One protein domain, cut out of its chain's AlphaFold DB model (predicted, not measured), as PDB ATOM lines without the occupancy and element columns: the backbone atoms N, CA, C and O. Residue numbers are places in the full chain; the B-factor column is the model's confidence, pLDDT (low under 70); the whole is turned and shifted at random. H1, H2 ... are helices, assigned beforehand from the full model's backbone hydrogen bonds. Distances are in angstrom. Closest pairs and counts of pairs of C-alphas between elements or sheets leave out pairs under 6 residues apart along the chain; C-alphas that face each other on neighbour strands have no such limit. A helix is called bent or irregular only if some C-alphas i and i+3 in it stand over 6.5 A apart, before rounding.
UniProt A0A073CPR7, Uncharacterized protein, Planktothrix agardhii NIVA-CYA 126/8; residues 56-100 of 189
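AT A GLANCE: This is residues 56 to 100 of the 189 residues of an uncharacterized protein of Planktothrix agardhii NIVA-CYA 126/8 (UniProt A0A073CPR7). Three helices make a small rounded body as the sides of a loose triangle: the long helix H2 makes one side, and H1 and the short H3 stand near its two ends, H1 toward its first residues and H3 toward its last, with Ile 90 of H3 also near H1. The three helices are near each other without clearly touching, and the last residues, 96 to 100, fold back from H3 over the triangle, while residues 56 and 57 lie on its opposite side. The printed part has 45 residues, with three named helices in the order H1, H2, H3 along the chain and no named strand, and its class is all helix. The whole is compact, with a radius of gyration of the C-alphas of 9.5 A, and the C-alphas span 22 by 19 by 19 A along their three main axes.

HOW THE PARTS SIT: After Ser 56 and Ser 57 comes H1, residues 58 to 67, and a tight link of four residues joins it to H2, residues 72 to 85. H1 and H2 are close but not clearly touching, with 2 pairs of C-alphas within 8 A. Their closest C-alphas are those of Ile 65 and Leu 75, 7.1 A apart. Their lines stand at a steep tilt of 61 degrees, and they run opposite ways, with their centres 13.0 A apart. A second tight link of four residues joins H2 to H3, residues 90 to 95. H2 and H3 are close but not clearly touching, and their closest C-alphas are those of Ile 82 and Ile 90, 6.3 A apart. Their lines are about perpendicular, at 87 degrees, and their centres are 12.3 A apart. H1 and H3 are also close but not clearly touching, again with 2 pairs of C-alphas within 8 A. Here the closest C-alphas are those of Arg 60 and Ile 90, 7.1 A apart, and the centres are 11.2 A apart. The lines of H1 and H3 stand at a steep tilt of 57 degrees, and the two helices run the same way. In the backbones of H1, H2 and H3 every pair of O i and N i+4 is within hydrogen-bond range.

IN THESE COORDINATES: H1 runs from Met 58 to Leu 67 and measures 14.4 A from first to last C-alpha. Its C-alpha 58 is at (5.601, 5.512, -10.426) and its C-alpha 67 at (0.947, -0.808, 1.700). H2, from Pro 72 to Val 85, has 14 residues and is the longest helix, with 19.4 A from first to last C-alpha; C-alpha 72 is at (-9.410, 1.722, -3.387). H3, from Ile 90 to Ala 95, has 6 residues and measures 8.6 A, and its last C-alpha, that of Ala 95, is at (8.813, 9.590, 5.267). None of the three helices is bent.

THE WHOLE: The printed part runs from residue 56 to residue 100 without a cut. The two C-alphas farthest apart are those of Glu 69 and Asn 87, 23.5 A apart; Glu 69 lies in the link between H1 and H2, and Asn 87 in the link between H2 and H3. The C-alphas of Ser 56 and Ile 100, the first and last printed residues, are 18.5 A apart. Both links between helices are tight, and none is long. The mean pLDDT of the printed part is 88.6, and the model's confidence is low, under 70, in residues 56 to 57. The mean pLDDT is 86 in H1 and 91 in both H2 and H3.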
ATOM      1  N   SER A  56       3.415  12.095  -8.802       61.03
ATOM      2  CA  SER A  56       4.293  11.145  -8.119       61.03
ATOM      3  C   SER A  56       5.168  10.348  -9.079       61.03
ATOM      4  O   SER A  56       4.732  10.015 -10.177       61.03
ATOM      5  N   SER A  57       6.367   9.951  -8.641       68.06
ATOM      6  CA  SER A  57       7.101   8.886  -9.331       68.06
ATOM      7  C   SER A  57       6.321   7.568  -9.232       68.06
ATOM      8  O   SER A  57       5.719   7.267  -8.197       68.06
ATOM      9  N   MET A  58       6.340   6.779 -10.308       71.62
ATOM     10  CA  MET A  58       5.601   5.512 -10.426       71.62
ATOM     11  C   MET A  58       5.914   4.529  -9.278       71.62
ATOM     12  O   MET A  58       5.034   3.796  -8.823       71.62
ATOM     13  N   ASP A  59       7.136   4.591  -8.741       80.62
ATOM     14  CA  ASP A  59       7.600   3.756  -7.626       80.62
ATOM     15  C   ASP A  59       6.911   4.095  -6.297       80.62
ATOM     16  O   ASP A  59       6.510   3.202  -5.551       80.62
ATOM     17  N   ARG A  60       6.712   5.388  -6.001       84.69
ATOM     18  CA  ARG A  60       6.043   5.827  -4.760       84.69
ATOM     19  C   ARG A  60       4.571   5.444  -4.762       84.69
ATOM     20  O   ARG A  60       4.026   5.076  -3.727       84.69
ATOM     21  N   TRP A  61       3.939   5.505  -5.930       82.62
ATOM     22  CA  TRP A  61       2.551   5.092  -6.075       82.62
ATOM     23  C   TRP A  61       2.385   3.578  -5.927       82.62
ATOM     24  O   TRP A  61       1.509   3.125  -5.194       82.62
ATOM     25  N   SER A  62       3.277   2.800  -6.544       84.50
ATOM     26  CA  SER A  62       3.325   1.346  -6.354       84.50
ATOM     27  C   SER A  62       3.519   0.973  -4.881       84.50
ATOM     28  O   SER A  62       2.874   0.047  -4.397       84.50
ATOM     29  N   ASN A  63       4.332   1.735  -4.138       89.62
ATOM     30  CA  ASN A  63       4.490   1.544  -2.696       89.62
ATOM     31  C   ASN A  63       3.161   1.749  -1.944       89.62
ATOM     32  O   ASN A  63       2.738   0.863  -1.207       89.62
ATOM     33  N   LEU A  64       2.440   2.849  -2.195       91.00
ATOM     34  CA  LEU A  64       1.123   3.076  -1.582       91.00
ATOM     35  C   LEU A  64       0.112   1.977  -1.933       91.00
ATOM     36  O   LEU A  64      -0.613   1.520  -1.052       91.00
ATOM     37  N   ILE A  65       0.073   1.526  -3.191       89.50
ATOM     38  CA  ILE A  65      -0.783   0.405  -3.605       89.50
ATOM     39  C   ILE A  65      -0.464  -0.840  -2.778       89.50
ATOM     40  O   ILE A  65      -1.387  -1.475  -2.277       89.50
ATOM     41  N   ASN A  66       0.813  -1.167  -2.594       91.25
ATOM     42  CA  ASN A  66       1.220  -2.349  -1.838       91.25
ATOM     43  C   ASN A  66       0.907  -2.219  -0.339       91.25
ATOM     44  O   ASN A  66       0.345  -3.144   0.240       91.25
ATOM     45  N   LEU A  67       1.212  -1.071   0.278       93.56
ATOM     46  CA  LEU A  67       0.947  -0.808   1.700       93.56
ATOM     47  C   LEU A  67      -0.542  -0.911   2.044       93.56
ATOM     48  O   LEU A  67      -0.904  -1.437   3.092       93.56
ATOM     49  N   TYR A  68      -1.397  -0.424   1.145       94.56
ATOM     50  CA  TYR A  68      -2.848  -0.405   1.324       94.56
ATOM     51  C   TYR A  68      -3.563  -1.509   0.536       94.56
ATOM     52  O   TYR A  68      -4.763  -1.402   0.273       94.56
ATOM     53  N   GLU A  69      -2.834  -2.566   0.166       91.81
ATOM     54  CA  GLU A  69      -3.354  -3.816  -0.411       91.81
ATOM     55  C   GLU A  69      -4.216  -3.621  -1.672       91.81
ATOM     56  O   GLU A  69      -5.142  -4.383  -1.945       91.81
ATOM     57  N   GLY A  70      -3.964  -2.553  -2.431       87.56
ATOM     58  CA  GLY A  70      -4.749  -2.179  -3.604       87.56
ATOM     59  C   GLY A  70      -6.201  -1.804  -3.300       87.56
ATOM     60  O   GLY A  70      -6.974  -1.611  -4.236       87.56
ATOM     61  N   ASN A  71      -6.586  -1.677  -2.028       90.19
ATOM     62  CA  ASN A  71      -7.949  -1.364  -1.622       90.19
ATOM     63  C   ASN A  71      -8.278   0.097  -1.981       90.19
ATOM     64  O   ASN A  71      -7.712   1.025  -1.389       90.19
ATOM     65  N   PRO A  72      -9.218   0.357  -2.908       87.44
ATOM     66  CA  PRO A  72      -9.410   1.722  -3.387       87.44
ATOM     67  C   PRO A  72     -10.100   2.636  -2.375       87.44
ATOM     68  O   PRO A  72      -9.941   3.852  -2.464       87.44
ATOM     69  N   PHE A  73     -10.818   2.088  -1.386       89.56
ATOM     70  CA  PHE A  73     -11.302   2.889  -0.260       89.56
ATOM     71  C   PHE A  73     -10.122   3.396   0.578       89.56
ATOM     72  O   PHE A  73     -10.028   4.602   0.813       89.56
ATOM     73  N   TYR A  74      -9.175   2.523   0.939       93.94
ATOM     74  CA  TYR A  74      -7.970   2.929   1.672       93.94
ATOM     75  C   TYR A  74      -7.175   3.956   0.867       93.94
ATOM     76  O   TYR A  74      -6.973   5.077   1.334       93.94
ATOM     77  N   LEU A  75      -6.847   3.638  -0.386       92.38
ATOM     78  CA  LEU A  75      -6.080   4.521  -1.264       92.38
ATOM     79  C   LEU A  75      -6.744   5.892  -1.448       92.38
ATOM     80  O   LEU A  75      -6.048   6.905  -1.456       92.38
ATOM     81  N   LYS A  76      -8.078   5.959  -1.530       89.06
ATOM     82  CA  LYS A  76      -8.817   7.229  -1.627       89.06
ATOM     83  C   LYS A  76      -8.686   8.068  -0.358       89.06
ATOM     84  O   LYS A  76      -8.498   9.282  -0.438       89.06
ATOM     85  N   THR A  77      -8.800   7.450   0.815       92.50
ATOM     86  CA  THR A  77      -8.657   8.176   2.089       92.50
ATOM     87  C   THR A  77      -7.221   8.663   2.294       92.50
ATOM     88  O   THR A  77      -7.013   9.807   2.699       92.50
ATOM     89  N   ILE A  78      -6.231   7.855   1.912       94.00
ATOM     90  CA  ILE A  78      -4.809   8.206   1.968       94.00
ATOM     91  C   ILE A  78      -4.474   9.317   0.987       94.00
ATOM     92  O   ILE A  78      -3.866  10.306   1.376       94.00
ATOM     93  N   ALA A  79      -4.963   9.236  -0.245       90.88
ATOM     94  CA  ALA A  79      -4.869  10.311  -1.223       90.88
ATOM     95  C   ALA A  79      -5.399  11.651  -0.691       90.88
ATOM     96  O   ALA A  79      -4.770  12.697  -0.864       90.88
ATOM     97  N   ASN A  80      -6.559  11.625  -0.029       90.81
ATOM     98  CA  ASN A  80      -7.131  12.819   0.584       90.81
ATOM     99  C   ASN A  80      -6.250  13.347   1.725       90.81
ATOM    100  O   ASN A  80      -6.069  14.562   1.821       90.81
ATOM    101  N   SER A  81      -5.680  12.459   2.544       92.44
ATOM    102  CA  SER A  81      -4.733  12.816   3.607       92.44
ATOM    103  C   SER A  81      -3.463  13.454   3.035       92.44
ATOM    104  O   SER A  81      -3.124  14.575   3.398       92.44
ATOM    105  N   ILE A  82      -2.836  12.823   2.038       91.44
ATOM    106  CA  ILE A  82      -1.659  13.344   1.326       91.44
ATOM    107  C   ILE A  82      -1.934  14.747   0.780       91.44
ATOM    108  O   ILE A  82      -1.149  15.668   0.989       91.44
ATOM    109  N   ARG A  83      -3.069  14.944   0.104       88.12
ATOM    110  CA  ARG A  83      -3.422  16.253  -0.457       88.12
ATOM    111  C   ARG A  83      -3.645  17.315   0.619       88.12
ATOM    112  O   ARG A  83      -3.238  18.453   0.423       88.12
ATOM    113  N   SER A  84      -4.341  16.975   1.702       90.62
ATOM    114  CA  SER A  84      -4.780  17.956   2.707       90.62
ATOM    115  C   SER A  84      -3.734  18.259   3.779       90.62
ATOM    116  O   SER A  84      -3.654  19.400   4.221       90.62
ATOM    117  N   VAL A  85      -2.939  17.267   4.179       94.12
ATOM    118  CA  VAL A  85      -1.946  17.372   5.260       94.12
ATOM    119  C   VAL A  85      -0.543  17.590   4.700       94.12
ATOM    120  O   VAL A  85       0.192  18.432   5.201       94.12
ATOM    121  N   PHE A  86      -0.197  16.891   3.619       90.56
ATOM    122  CA  PHE A  86       1.145  16.907   3.026       90.56
ATOM    123  C   PHE A  86       1.204  17.741   1.740       90.56
ATOM    124  O   PHE A  86       2.141  17.617   0.960       90.56
ATOM    125  N   ASN A  87       0.183  18.565   1.471       86.62
ATOM    126  CA  ASN A  87       0.079  19.418   0.279       86.62
ATOM    127  C   ASN A  87       0.337  18.678  -1.057       86.62
ATOM    128  O   ASN A  87       0.853  19.253  -2.015       86.62
ATOM    129  N   GLY A  88       0.000  17.386  -1.125       85.62
ATOM    130  CA  GLY A  88       0.227  16.541  -2.302       85.62
ATOM    131  C   GLY A  88       1.589  15.832  -2.350       85.62
ATOM    132  O   GLY A  88       1.785  14.974  -3.212       85.62
ATOM    133  N   TYR A  89       2.516  16.115  -1.433       87.31
ATOM    134  CA  TYR A  89       3.844  15.500  -1.413       87.31
ATOM    135  C   TYR A  89       3.803  14.077  -0.836       87.31
ATOM    136  O   TYR A  89       3.859  13.858   0.371       87.31
ATOM    137  N   ILE A  90       3.753  13.078  -1.725       88.50
ATOM    138  CA  ILE A  90       3.781  11.653  -1.336       88.50
ATOM    139  C   ILE A  90       5.078  11.284  -0.605       88.50
ATOM    140  O   ILE A  90       5.067  10.415   0.259       88.50
ATOM    141  N   SER A  91       6.200  11.920  -0.954       89.00
ATOM    142  CA  SER A  91       7.486  11.700  -0.281       89.00
ATOM    143  C   SER A  91       7.402  11.954   1.215       89.00
ATOM    144  O   SER A  91       7.943  11.171   1.984       89.00
ATOM    145  N   ASP A  92       6.703  13.016   1.599       91.50
ATOM    146  CA  ASP A  92       6.633  13.475   2.980       91.50
ATOM    147  C   ASP A  92       5.726  12.536   3.775       91.50
ATOM    148  O   ASP A  92       6.098  12.087   4.850       91.50
ATOM    149  N   PHE A  93       4.604  12.116   3.178       92.69
ATOM    150  CA  PHE A  93       3.749  11.072   3.743       92.69
ATOM    151  C   PHE A  93       4.498   9.746   3.950       92.69
ATOM    152  O   PHE A  93       4.372   9.115   4.992       92.69
ATOM    153  N   LEU A  94       5.281   9.303   2.959       91.56
ATOM    154  CA  LEU A  94       6.044   8.054   3.059       91.56
ATOM    155  C   LEU A  94       7.218   8.157   4.046       91.56
ATOM    156  O   LEU A  94       7.663   7.129   4.550       91.56
ATOM    157  N   ALA A  95       7.718   9.363   4.326       93.06
ATOM    158  CA  ALA A  95       8.813   9.590   5.267       93.06
ATOM    159  C   ALA A  95       8.412   9.378   6.735       93.06
ATOM    160  O   ALA A  95       9.296   9.196   7.571       93.06
ATOM    161  N   GLU A  96       7.110   9.328   7.040       92.88
ATOM    162  CA  GLU A  96       6.599   8.958   8.368       92.88
ATOM    163  C   GLU A  96       6.986   7.516   8.756       92.88
ATOM    164  O   GLU A  96       7.015   7.188   9.935       92.88
ATOM    165  N   ASN A  97       7.335   6.654   7.786       88.50
ATOM    166  CA  ASN A  97       7.747   5.256   7.996       88.50
ATOM    167  C   ASN A  97       6.750   4.403   8.809       88.50
ATOM    168  O   ASN A  97       7.122   3.379   9.381       88.50
ATOM    169  N   GLU A  98       5.474   4.788   8.810       90.88
ATOM    170  CA  GLU A  98       4.391   4.096   9.507       90.88
ATOM    171  C   GLU A  98       3.206   3.837   8.569       90.88
ATOM    172  O   GLU A  98       2.924   4.610   7.646       90.88
ATOM    173  N   LEU A  99       2.477   2.739   8.805       94.12
ATOM    174  CA  LEU A  99       1.242   2.455   8.078       94.12
ATOM    175  C   LEU A  99       0.100   3.284   8.675       94.12
ATOM    176  O   LEU A  99      -0.551   2.896   9.641       94.12
ATOM    177  N   ILE A 100      -0.165   4.445   8.083       95.00
ATOM    178  CA  ILE A 100      -1.162   5.376   8.616       95.00
ATOM    179  C   ILE A 100      -2.580   4.820   8.433       95.00
ATOM    180  O   ILE A 100      -3.033   4.582   7.308       95.00
TER     181      ILE A 100